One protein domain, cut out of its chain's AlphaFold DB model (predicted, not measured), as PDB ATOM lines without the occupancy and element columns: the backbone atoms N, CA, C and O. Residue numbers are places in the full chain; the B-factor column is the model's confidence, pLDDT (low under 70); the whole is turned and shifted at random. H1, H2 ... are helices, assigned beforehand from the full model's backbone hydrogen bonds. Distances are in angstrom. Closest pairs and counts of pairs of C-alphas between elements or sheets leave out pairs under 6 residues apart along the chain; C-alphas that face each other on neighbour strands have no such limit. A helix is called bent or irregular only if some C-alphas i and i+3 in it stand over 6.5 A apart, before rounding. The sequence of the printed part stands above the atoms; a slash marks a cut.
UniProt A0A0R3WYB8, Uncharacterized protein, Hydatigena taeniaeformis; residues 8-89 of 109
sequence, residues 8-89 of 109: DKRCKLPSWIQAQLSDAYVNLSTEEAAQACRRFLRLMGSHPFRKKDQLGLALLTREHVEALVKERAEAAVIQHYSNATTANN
ATOM      1  N   ASP A   8       2.176  -9.471  -4.461       82.44
ATOM      2  CA  ASP A   8       1.598 -10.699  -5.029       82.44
ATOM      3  C   ASP A   8       0.538 -10.448  -6.115       82.44
ATOM      4  O   ASP A   8       0.307 -11.301  -6.973       82.44
ATOM      5  N   LYS A   9      -0.127  -9.288  -6.077       83.62
ATOM      6  CA  LYS A   9      -1.100  -8.873  -7.096       83.62
ATOM      7  C   LYS A   9      -0.457  -8.021  -8.180       83.62
ATOM      8  O   LYS A   9      -0.773  -8.221  -9.348       83.62
ATOM      9  N   ARG A  10       0.463  -7.123  -7.817       81.44
ATOM     10  CA  ARG A  10       1.195  -6.275  -8.775       81.44
ATOM     11  C   ARG A  10       2.044  -7.099  -9.734       81.44
ATOM     12  O   ARG A  10       2.009  -6.841 -10.930       81.44
ATOM     13  N   CYS A  11       2.713  -8.134  -9.230       83.44
ATOM     14  CA  CYS A  11       3.568  -9.012 -10.026       83.44
ATOM     15  C   CYS A  11       2.794  -9.837 -11.070       83.44
ATOM     16  O   CYS A  11       3.409 -10.394 -11.971       83.44
ATOM     17  N   LYS A  12       1.457  -9.910 -10.974       87.19
ATOM     18  CA  LYS A  12       0.608 -10.568 -11.980       87.19
ATOM     19  C   LYS A  12       0.274  -9.673 -13.171       87.19
ATOM     20  O   LYS A  12      -0.290 -10.158 -14.146       87.19
ATOM     21  N   LEU A  13       0.571  -8.376 -13.095       87.25
ATOM     22  CA  LEU A  13       0.360  -7.462 -14.213       87.25
ATOM     23  C   LEU A  13       1.449  -7.677 -15.276       87.25
ATOM     24  O   LEU A  13       2.560  -8.066 -14.938       87.25
ATOM     25  N   PRO A  14       1.194  -7.410 -16.559       91.38
ATOM     26  CA  PRO A  14       2.250  -7.393 -17.564       91.38
ATOM     27  C   PRO A  14       3.367  -6.396 -17.224       91.38
ATOM     28  O   PRO A  14       3.100  -5.315 -16.693       91.38
ATOM     29  N   SER A  15       4.609  -6.732 -17.587       86.81
ATOM     30  CA  SER A  15       5.803  -5.920 -17.286       86.81
ATOM     31  C   SER A  15       5.672  -4.460 -17.747       86.81
ATOM     32  O   SER A  15       6.042  -3.545 -17.018       86.81
ATOM     33  N   TRP A  16       5.038  -4.212 -18.898       88.38
ATOM     34  CA  TRP A  16       4.836  -2.856 -19.421       88.38
ATOM     35  C   TRP A  16       3.926  -1.981 -18.540       88.38
ATOM     36  O   TRP A  16       4.147  -0.777 -18.455       88.38
ATOM     37  N   ILE A  17       2.945  -2.568 -17.839       87.62
ATOM     38  CA  ILE A  17       2.126  -1.843 -16.849       87.62
ATOM     39  C   ILE A  17       2.928  -1.639 -15.570       87.62
ATOM     40  O   ILE A  17       2.923  -0.549 -15.002       87.62
ATOM     41  N   GLN A  18       3.626  -2.683 -15.113       86.88
ATOM     42  CA  GLN A  18       4.428  -2.611 -13.892       86.88
ATOM     43  C   GLN A  18       5.507  -1.527 -13.986       86.88
ATOM     44  O   GLN A  18       5.714  -0.803 -13.018       86.88
ATOM     45  N   ALA A  19       6.124  -1.363 -15.159       87.12
ATOM     46  CA  ALA A  19       7.141  -0.347 -15.414       87.12
ATOM     47  C   ALA A  19       6.630   1.094 -15.225       87.12
ATOM     48  O   ALA A  19       7.410   1.978 -14.889       87.12
ATOM     49  N   GLN A  20       5.332   1.338 -15.432       87.50
ATOM     50  CA  GLN A  20       4.718   2.659 -15.256       87.50
ATOM     51  C   GLN A  20       4.065   2.835 -13.875       87.50
ATOM     52  O   GLN A  20       3.703   3.948 -13.489       87.50
ATOM     53  N   LEU A  21       3.922   1.754 -13.100       86.38
ATOM     54  CA  LEU A  21       3.332   1.782 -11.766       86.38
ATOM     55  C   LEU A  21       4.401   2.092 -10.707       86.38
ATOM     56  O   LEU A  21       4.949   1.187 -10.075       86.38
ATOM     57  N   SER A  22       4.669   3.384 -10.501       85.19
ATOM     58  CA  SER A  22       5.542   3.856  -9.417       85.19
ATOM     59  C   SER A  22       4.921   3.602  -8.041       85.19
ATOM     60  O   SER A  22       3.712   3.759  -7.856       85.19
ATOM     61  N   ASP A  23       5.761   3.266  -7.059       83.12
ATOM     62  CA  ASP A  23       5.348   3.018  -5.673       83.12
ATOM     63  C   ASP A  23       4.657   4.232  -5.033       83.12
ATOM     64  O   ASP A  23       3.780   4.060  -4.188       83.12
ATOM     65  N   ALA A  24       4.965   5.450  -5.492       84.75
ATOM     66  CA  ALA A  24       4.312   6.678  -5.033       84.75
ATOM     67  C   ALA A  24       2.819   6.752  -5.407       84.75
ATOM     68  O   ALA A  24       2.053   7.443  -4.742       84.75
ATOM     69  N   TYR A  25       2.391   6.039  -6.454       84.38
ATOM     70  CA  TYR A  25       0.989   5.995  -6.880       84.38
ATOM     71  C   TYR A  25       0.241   4.764  -6.343       84.38
ATOM     72  O   TYR A  25      -0.876   4.464  -6.771       84.38
ATOM     73  N   VAL A  26       0.835   4.041  -5.390       84.94
ATOM     74  CA  VAL A  26       0.231   2.873  -4.745       84.94
ATOM     75  C   VAL A  26      -0.337   3.280  -3.379       84.94
ATOM     76  O   VAL A  26       0.340   3.913  -2.584       84.94
ATOM     77  N   ASN A  27      -1.570   2.858  -3.064       85.94
ATOM     78  CA  ASN A  27      -2.296   3.213  -1.824       85.94
ATOM     79  C   ASN A  27      -2.664   4.703  -1.654       85.94
ATOM     80  O   ASN A  27      -2.762   5.170  -0.523       85.94
ATOM     81  N   LEU A  28      -2.923   5.431  -2.738       87.25
ATOM     82  CA  LEU A  28      -3.418   6.809  -2.654       87.25
ATOM     83  C   LEU A  28      -4.804   6.885  -1.994       87.25
ATOM     84  O   LEU A  28      -5.656   6.008  -2.196       87.25
ATOM     85  N   SER A  29      -5.047   7.968  -1.259       89.31
ATOM     86  CA  SER A  29      -6.399   8.381  -0.880       89.31
ATOM     87  C   SER A  29      -7.195   8.854  -2.106       89.31
ATOM     88  O   SER A  29      -6.646   9.107  -3.180       89.31
ATOM     89  N   THR A  30      -8.518   8.968  -1.968       90.00
ATOM     90  CA  THR A  30      -9.398   9.397  -3.070       90.00
ATOM     91  C   THR A  30      -9.060  10.795  -3.579       90.00
ATOM     92  O   THR A  30      -9.098  11.032  -4.785       90.00
ATOM     93  N   GLU A  31      -8.693  11.702  -2.674       92.62
ATOM     94  CA  GLU A  31      -8.347  13.083  -3.007       92.62
ATOM     95  C   GLU A  31      -6.998  13.155  -3.743       92.62
ATOM     96  O   GLU A  31      -6.903  13.763  -4.810       92.62
ATOM     97  N   GLU A  32      -5.980  12.442  -3.252       91.69
ATOM     98  CA  GLU A  32      -4.665  12.369  -3.906       91.69
ATOM     99  C   GLU A  32      -4.754  11.721  -5.292       91.69
ATOM    100  O   GLU A  32      -4.156  12.211  -6.252       91.69
ATOM    101  N   ALA A  33      -5.549  10.654  -5.430       90.44
ATOM    102  CA  ALA A  33      -5.788  10.011  -6.717       90.44
ATOM    103  C   ALA A  33      -6.452  10.978  -7.712       90.44
ATOM    104  O   ALA A  33      -6.019  11.085  -8.860       90.44
ATOM    105  N   ALA A  34      -7.462  11.737  -7.274       94.00
ATOM    106  CA  ALA A  34      -8.134  12.712  -8.127       94.00
ATOM    107  C   ALA A  34      -7.195  13.855  -8.554       94.00
ATOM    108  O   ALA A  34      -7.215  14.282  -9.713       94.00
ATOM    109  N   GLN A  35      -6.334  14.331  -7.651       93.56
ATOM    110  CA  GLN A  35      -5.323  15.345  -7.959       93.56
ATOM    111  C   GLN A  35      -4.261  14.826  -8.937       93.56
ATOM    112  O   GLN A  35      -3.949  15.515  -9.915       93.56
ATOM    113  N   ALA A  36      -3.763  13.602  -8.735       91.06
ATOM    114  CA  ALA A  36      -2.813  12.952  -9.634       91.06
ATOM    115  C   ALA A  36      -3.394  12.800 -11.048       91.06
ATOM    116  O   ALA A  36      -2.754  13.206 -12.021       91.06
ATOM    117  N   CYS A  37      -4.642  12.331 -11.165       91.25
ATOM    118  CA  CYS A  37      -5.351  12.233 -12.442       91.25
ATOM    119  C   CYS A  37      -5.495  13.603 -13.125       91.25
ATOM    120  O   CYS A  37      -5.172  13.745 -14.303       91.25
ATOM    121  N   ARG A  38      -5.909  14.648 -12.392       92.00
ATOM    122  CA  ARG A  38      -6.036  16.014 -12.939       92.00
ATOM    123  C   ARG A  38      -4.705  16.590 -13.416       92.00
ATOM    124  O   ARG A  38      -4.677  17.344 -14.389       92.00
ATOM    125  N   ARG A  39      -3.606  16.305 -12.714       90.88
ATOM    126  CA  ARG A  39      -2.256  16.713 -13.132       90.88
ATOM    127  C   ARG A  39      -1.838  15.964 -14.394       90.88
ATOM    128  O   ARG A  39      -1.389  16.596 -15.343       90.88
ATOM    129  N   PHE A  40      -2.021  14.648 -14.409       89.94
ATOM    130  CA  PHE A  40      -1.675  13.797 -15.542       89.94
ATOM    131  C   PHE A  40      -2.409  14.219 -16.818       89.94
ATOM    132  O   PHE A  40      -1.769  14.440 -17.839       89.94
ATOM    133  N   LEU A  41      -3.728  14.423 -16.747       90.31
ATOM    134  CA  LEU A  41      -4.528  14.837 -17.903       90.31
ATOM    135  C   LEU A  41      -4.119  16.208 -18.445       90.31
ATOM    136  O   LEU A  41      -4.097  16.396 -19.656       90.31
ATOM    137  N   ARG A  42      -3.742  17.154 -17.577       89.75
ATOM    138  CA  ARG A  42      -3.191  18.439 -18.028       89.75
ATOM    139  C   ARG A  42      -1.850  18.259 -18.724       89.75
ATOM    140  O   ARG A  42      -1.663  18.825 -19.785       89.75
ATOM    141  N   LEU A  43      -0.943  17.453 -18.180       86.81
ATOM    142  CA  LEU A  43       0.354  17.201 -18.818       86.81
ATOM    143  C   LEU A  43       0.206  16.499 -20.175       86.81
ATOM    144  O   LEU A  43       0.846  16.901 -21.138       86.81
ATOM    145  N   MET A  44      -0.651  15.481 -20.256       85.00
ATOM    146  CA  MET A  44      -0.858  14.708 -21.484       85.00
ATOM    147  C   MET A  44      -1.698  15.448 -22.527       85.00
ATOM    148  O   MET A  44      -1.452  15.300 -23.717       85.00
ATOM    149  N   GLY A  45      -2.690  16.231 -22.098       76.50
ATOM    150  CA  GLY A  45      -3.596  16.954 -22.992       76.50
ATOM    151  C   GLY A  45      -3.108  18.346 -23.391       76.50
ATOM    152  O   GLY A  45      -3.465  18.829 -24.458       76.50
ATOM    153  N   SER A  46      -2.297  19.007 -22.556       69.81
ATOM    154  CA  SER A  46      -1.829  20.377 -22.815       69.81
ATOM    155  C   SER A  46      -0.671  20.444 -23.807       69.81
ATOM    156  O   SER A  46      -0.418  21.526 -24.338       69.81
ATOM    157  N   HIS A  47       0.046  19.342 -24.052       72.38
ATOM    158  CA  HIS A  47       1.124  19.327 -25.039       72.38
ATOM    159  C   HIS A  47       0.599  18.793 -26.377       72.38
ATOM    160  O   HIS A  47       0.160  17.642 -26.431       72.38
ATOM    161  N   PRO A  48       0.636  19.573 -27.475       78.06
ATOM    162  CA  PRO A  48       0.320  19.044 -28.795       78.06
ATOM    163  C   PRO A  48       1.352  17.971 -29.147       78.06
ATOM    164  O   PRO A  48       2.503  18.281 -29.445       78.06
ATOM    165  N   PHE A  49       0.939  16.705 -29.106       75.69
ATOM    166  CA  PHE A  49       1.817  15.568 -29.359       75.69
ATOM    167  C   PHE A  49       2.184  15.506 -30.848       75.69
ATOM    168  O   PHE A  49       1.470  14.934 -31.676       75.69
ATOM    169  N   ARG A  50       3.277  16.179 -31.218       81.31
ATOM    170  CA  ARG A  50       3.747  16.249 -32.602       81.31
ATOM    171  C   ARG A  50       4.555  15.002 -32.930       81.31
ATOM    172  O   ARG A  50       5.391  14.560 -32.155       81.31
ATOM    173  N   LYS A  51       4.401  14.505 -34.161       77.06
ATOM    174  CA  LYS A  51       5.174  13.366 -34.689       77.06
ATOM    175  C   LYS A  51       6.694  13.552 -34.556       77.06
ATOM    176  O   LYS A  51       7.417  12.576 -34.393       77.06
ATOM    177  N   LYS A  52       7.169  14.801 -34.628       79.19
ATOM    178  CA  LYS A  52       8.587  15.152 -34.469       79.19
ATOM    179  C   LYS A  52       9.106  14.866 -33.058       79.19
ATOM    180  O   LYS A  52      10.223  14.393 -32.933       79.19
ATOM    181  N   ASP A  53       8.283  15.075 -32.033       80.56
ATOM    182  CA  ASP A  53       8.668  14.889 -30.627       80.56
ATOM    183  C   ASP A  53       8.774  13.396 -30.267       80.56
ATOM    184  O   ASP A  53       9.447  13.018 -29.314       80.56
ATOM    185  N   GLN A  54       8.121  12.530 -31.050       81.62
ATOM    186  CA  GLN A  54       8.172  11.078 -30.886       81.62
ATOM    187  C   GLN A  54       9.357  10.432 -31.629       81.62
ATOM    188  O   GLN A  54       9.675   9.262 -31.378       81.62
ATOM    189  N   LEU A  55       9.991  11.169 -32.550       85.69
ATOM    190  CA  LEU A  55      11.079  10.670 -33.384       85.69
ATOM    191  C   LEU A  55      12.311  10.362 -32.522       85.69
ATOM    192  O   LEU A  55      12.769  11.214 -31.770       85.69
ATOM    193  N   GLY A  56      12.831   9.141 -32.618       75.88
ATOM    194  CA  GLY A  56      13.966   8.669 -31.817       75.88
ATOM    195  C   GLY A  56      13.593   8.082 -30.448       75.88
ATOM    196  O   GLY A  56      14.427   7.416 -29.846       75.88
ATOM    197  N   LEU A  57      12.353   8.261 -29.973       79.94
ATOM    198  CA  LEU A  57      11.868   7.672 -28.714       79.94
ATOM    199  C   LEU A  57      10.962   6.463 -28.963       79.94
ATOM    200  O   LEU A  57      11.301   5.334 -28.625       79.94
ATOM    201  N   ALA A  58       9.794   6.710 -29.560       82.19
ATOM    202  CA  ALA A  58       8.792   5.682 -29.853       82.19
ATOM    203  C   ALA A  58       8.493   5.554 -31.355       82.19
ATOM    204  O   ALA A  58       7.835   4.603 -31.770       82.19
ATOM    205  N   LEU A  59       8.987   6.488 -32.175       84.88
ATOM    206  CA  LEU A  59       8.944   6.413 -33.628       84.88
ATOM    207  C   LEU A  59      10.374   6.406 -34.167       84.88
ATOM    208  O   LEU A  59      11.116   7.367 -33.983       84.88
ATOM    209  N   LEU A  60      10.756   5.338 -34.858       87.50
ATOM    210  CA  LEU A  60      12.096   5.183 -35.415       87.50
ATOM    211  C   LEU A  60      12.039   5.275 -36.940       87.50
ATOM    212  O   LEU A  60      11.137   4.730 -37.576       87.50
ATOM    213  N   THR A  61      13.003   5.987 -37.524       89.38
ATOM    214  CA  THR A  61      13.232   5.961 -38.977       89.38
ATOM    215  C   THR A  61      14.201   4.840 -39.324       89.38
ATOM    216  O   THR A  61      14.880   4.300 -38.451       89.38
ATOM    217  N   ARG A  62      14.295   4.511 -40.615       88.25
ATOM    218  CA  ARG A  62      15.212   3.480 -41.110       88.25
ATOM    219  C   ARG A  62      16.663   3.730 -40.679       88.25
ATOM    220  O   ARG A  62      17.305   2.816 -40.183       88.25
ATOM    221  N   GLU A  63      17.122   4.973 -40.772       88.06
ATOM    222  CA  GLU A  63      18.473   5.380 -40.356       88.06
ATOM    223  C   GLU A  63      18.721   5.124 -38.861       88.06
ATOM    224  O   GLU A  63      19.765   4.593 -38.488       88.06
ATOM    225  N   HIS A  64      17.739   5.422 -37.999       87.94
ATOM    226  CA  HIS A  64      17.848   5.140 -36.564       87.94
ATOM    227  C   HIS A  64      17.955   3.634 -36.287       87.94
ATOM    228  O   HIS A  64      18.721   3.219 -35.421       87.94
ATOM    229  N   VAL A  65      17.203   2.805 -37.019       87.56
ATOM    230  CA  VAL A  65      17.253   1.344 -36.859       87.56
ATOM    231  C   VAL A  65      18.612   0.794 -37.294       87.56
ATOM    232  O   VAL A  65      19.193  -0.018 -36.579       87.56
ATOM    233  N   GLU A  66      19.142   1.252 -38.427       90.25
ATOM    234  CA  GLU A  66      20.459   0.838 -38.927       90.25
ATOM    235  C   GLU A  66      21.581   1.206 -37.938       90.25
ATOM    236  O   GLU A  66      22.441   0.373 -37.643       90.25
ATOM    237  N   ALA A  67      21.526   2.406 -37.350       88.25
ATOM    238  CA  ALA A  67      22.470   2.838 -36.322       88.25
ATOM    239  C   ALA A  67      22.411   1.959 -35.058       88.25
ATOM    240  O   ALA A  67      23.450   1.494 -34.589       88.25
ATOM    241  N   LEU A  68      21.208   1.659 -34.553       87.44
ATOM    242  CA  LEU A  68      21.019   0.808 -33.369       87.44
ATOM    243  C   LEU A  68      21.524  -0.624 -33.587       87.44
ATOM    244  O   LEU A  68      22.088  -1.236 -32.679       87.44
ATOM    245  N   VAL A  69      21.326  -1.180 -34.785       89.25
ATOM    246  CA  VAL A  69      21.831  -2.519 -35.130       89.25
ATOM    247  C   VAL A  69      23.357  -2.529 -35.144       89.25
ATOM    248  O   VAL A  69      23.961  -3.461 -34.610       89.25
ATOM    249  N   LYS A  70      23.977  -1.488 -35.708       88.31
ATOM    250  CA  LYS A  70      25.434  -1.355 -35.757       88.31
ATOM    251  C   LYS A  70      26.040  -1.219 -34.357       88.31
ATOM    252  O   LYS A  70      26.928  -1.993 -34.016       88.31
ATOM    253  N   GLU A  71      25.509  -0.319 -33.528       87.88
ATOM    254  CA  GLU A  71      25.954  -0.137 -32.138       87.88
ATOM    255  C   GLU A  71      25.828  -1.441 -31.339       87.88
ATOM    256  O   GLU A  71      26.753  -1.856 -30.641       87.88
ATOM    257  N   ARG A  72      24.701  -2.148 -31.482       86.94
ATOM    258  CA  ARG A  72      24.485  -3.422 -30.792       86.94
ATOM    259  C   ARG A  72      25.462  -4.507 -31.250       86.94
ATOM    260  O   ARG A  72      25.876  -5.320 -30.424       86.94
ATOM    261  N   ALA A  73      25.826  -4.531 -32.533       82.38
ATOM    262  CA  ALA A  73      26.834  -5.451 -33.055       82.38
ATOM    263  C   ALA A  73      28.225  -5.146 -32.473       82.38
ATOM    264  O   ALA A  73      28.903  -6.059 -32.009       82.38
ATOM    265  N   GLU A  74      28.617  -3.871 -32.416       79.88
ATOM    266  CA  GLU A  74      29.883  -3.430 -31.815       79.88
ATOM    267  C   GLU A  74      29.940  -3.753 -30.311       79.88
ATOM    268  O   GLU A  74      30.915  -4.334 -29.831       79.88
ATOM    269  N   ALA A  75      28.864  -3.481 -29.569       81.19
ATOM    270  CA  ALA A  75      28.763  -3.811 -28.149       81.19
ATOM    271  C   ALA A  75      28.840  -5.327 -27.892       81.19
ATOM    272  O   ALA A  75      29.494  -5.757 -26.941       81.19
ATOM    273  N   ALA A  76      28.218  -6.153 -28.740       78.69
ATOM    274  CA  ALA A  76      28.300  -7.611 -28.632       78.69
ATOM    275  C   ALA A  76      29.734  -8.125 -28.839       78.69
ATOM    276  O   ALA A  76      30.178  -9.025 -28.124       78.69
ATOM    277  N   VAL A  77      30.472  -7.519 -29.770       76.88
ATOM    278  CA  VAL A  77      31.886  -7.822 -30.002       76.88
ATOM    279  C   VAL A  77      32.722  -7.449 -28.769       76.88
ATOM    280  O   VAL A  77      33.473  -8.284 -28.273       76.88
ATOM    281  N   ILE A  78      32.533  -6.254 -28.198       72.44
ATOM    282  CA  ILE A  78      33.253  -5.805 -26.988       72.44
ATOM    283  C   ILE A  78      32.980  -6.726 -25.788       72.44
ATOM    284  O   ILE A  78      33.912  -7.101 -25.077       72.44
ATOM    285  N   GLN A  79      31.725  -7.141 -25.585       67.81
ATOM    286  CA  GLN A  79      31.346  -8.077 -24.518       67.81
ATOM    287  C   GLN A  79      32.007  -9.451 -24.685       67.81
ATOM    288  O   GLN A  79      32.417 -10.083 -23.708       67.81
ATOM    289  N   HIS A  80      32.149  -9.925 -25.923       70.00
ATOM    290  CA  HIS A  80      32.851 -11.174 -26.192       70.00
ATOM    291  C   HIS A  80      34.329 -11.092 -25.765       70.00
ATOM    292  O   HIS A  80      34.834 -12.005 -25.108       70.00
ATOM    293  N   TYR A  81      34.996  -9.964 -26.037       64.94
ATOM    294  CA  TYR A  81      36.386  -9.731 -25.628       64.94
ATOM    295  C   TYR A  81      36.560  -9.521 -24.111       64.94
ATOM    296  O   TYR A  81      37.523 -10.030 -23.528       64.94
ATOM    297  N   SER A  82      35.636  -8.829 -23.433       70.19
ATOM    298  CA  SER A  82      35.703  -8.646 -21.972       70.19
ATOM    299  C   SER A  82      35.519  -9.960 -21.207       70.19
ATOM    300  O   SER A  82      36.206 -10.209 -20.212       70.19
ATOM    301  N   ASN A  83      34.639 -10.837 -21.696       59.56
ATOM    302  CA  ASN A  83      34.378 -12.132 -21.069       59.56
ATOM    303  C   ASN A  83      35.572 -13.089 -21.228       59.56
ATOM    304  O   ASN A  83      35.923 -13.793 -20.281       59.56
ATOM    305  N   ALA A  84      36.263 -13.047 -22.373       56.97
ATOM    306  CA  ALA A  84      37.501 -13.797 -22.598       56.97
ATOM    307  C   ALA A  84      38.658 -13.348 -21.679       56.97
ATOM    308  O   ALA A  84      39.453 -14.181 -21.250       56.97
ATOM    309  N   THR A  85      38.712 -12.060 -21.324       49.75
ATOM    310  CA  THR A  85      39.732 -11.475 -20.423       49.75
ATOM    311  C   THR A  85      39.413 -11.677 -18.929       49.75
ATOM    312  O   THR A  85      40.246 -11.432 -18.061       49.75
ATOM    313  N   THR A  86      38.198 -12.119 -18.596       46.12
ATOM    314  CA  THR A  86      37.829 -12.466 -17.212       46.12
ATOM    315  C   THR A  86      37.993 -13.970 -16.964       46.12
ATOM    316  O   THR A  86      38.372 -14.380 -15.869       46.12
ATOM    317  N   ALA A  87      37.781 -14.805 -17.989       45.31
ATOM    318  CA  ALA A  87      37.918 -16.261 -17.902       45.31
ATOM    319  C   ALA A  87      39.376 -16.758 -17.823       45.31
ATOM    320  O   ALA A  87      39.623 -17.853 -17.327       45.31
ATOM    321  N   ASN A  88      40.346 -15.968 -18.285       50.31
ATOM    322  CA  ASN A  88      41.773 -16.309 -18.263       50.31
ATOM    323  C   ASN A  88      42.497 -15.906 -16.961       50.31
ATOM    324  O   ASN A  88      43.642 -16.305 -16.769       50.31
ATOM    325  N   ASN A  89      41.846 -15.183 -16.040       52.09
ATOM    326  CA  ASN A  89      42.470 -14.714 -14.792       52.09
ATOM    327  C   ASN A  89      42.271 -15.642 -13.576       52.09
ATOM    328  O   ASN A  89      42.652 -15.285 -12.463       52.09
TER     329      ASN A  89
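This is residues 8 to 89 of the 109 residues of an uncharacterized protein of Hydatigena taeniaeformis (UniProt A0A0R3WYB8). The model is a wide, open V: two long helices, H2 and H3, make its arms, and the loop of residues 47 to 61 joins them at the base, with the space between the arms largely empty. The short helix H1 lies in the first part of the printed chain, off to one side of the V, nearer to H2 than to H3, and a loop leads from it to the far end of H2. The printed part has 82 residues with three named helices, in the order H1, H2, H3, and no named strand; the class is all helix. The whole is extended, with a radius of gyration of the C-alphas of 21.0 A, and flat, spanning 59 by 38 by 19 A.

The printed part begins at Asp 8, whose C-alpha is at (1.598, -10.699, -5.029). H1 is residues 15 to 18, 4.9 A from first to last C-alpha. H2 is residues 30 to 46, 23.8 A long, from C-alpha 30 at (-9.398, 9.397, -3.070) to C-alpha 46 at (-1.829, 20.377, -22.815). H3, the longest helix with 26 residues, is residues 62 to 87 and 38.0 A long, from C-alpha 62 at (15.212, 3.480, -41.110) to C-alpha 87 at (37.918, -16.261, -17.902). From the first to the last C-alpha, z falls in H2 and rises in H3, while x rises in both.

H1 touches no helix. H1 and H2 are apart, with no C-alpha of the one within 8 A of the other. H2 and H3 are apart too, and so are H1 and H3. Residues 11 to 17, of which 15 to 17 belong to H1, stand free. Residues 37 to 50, of which 37 to 46 belong to H2, stand free, and so do residues 66 to 89, of which 66 to 87 belong to H3. In H2 and H3 every O i to N i+4 pair is within hydrogen-bond range; H1 is too short for such a pair, and its one O i to N i+3 pair is within range. No helix is bent or irregular.

The two C-alphas farthest apart, those of Glu 31 and Asn 88, are 60.1 A apart, and the first and last printed C-alphas, of Asp 8 and Asn 89, are 42.2 A apart. The link from H1 to H2, with 11 residues, is long, and so is the link from H2 to H3, with 15. The printed part has no cut. The mean pLDDT of the printed part is 81.5; residues 46, 79, 81 and 83 to 89 are under 70.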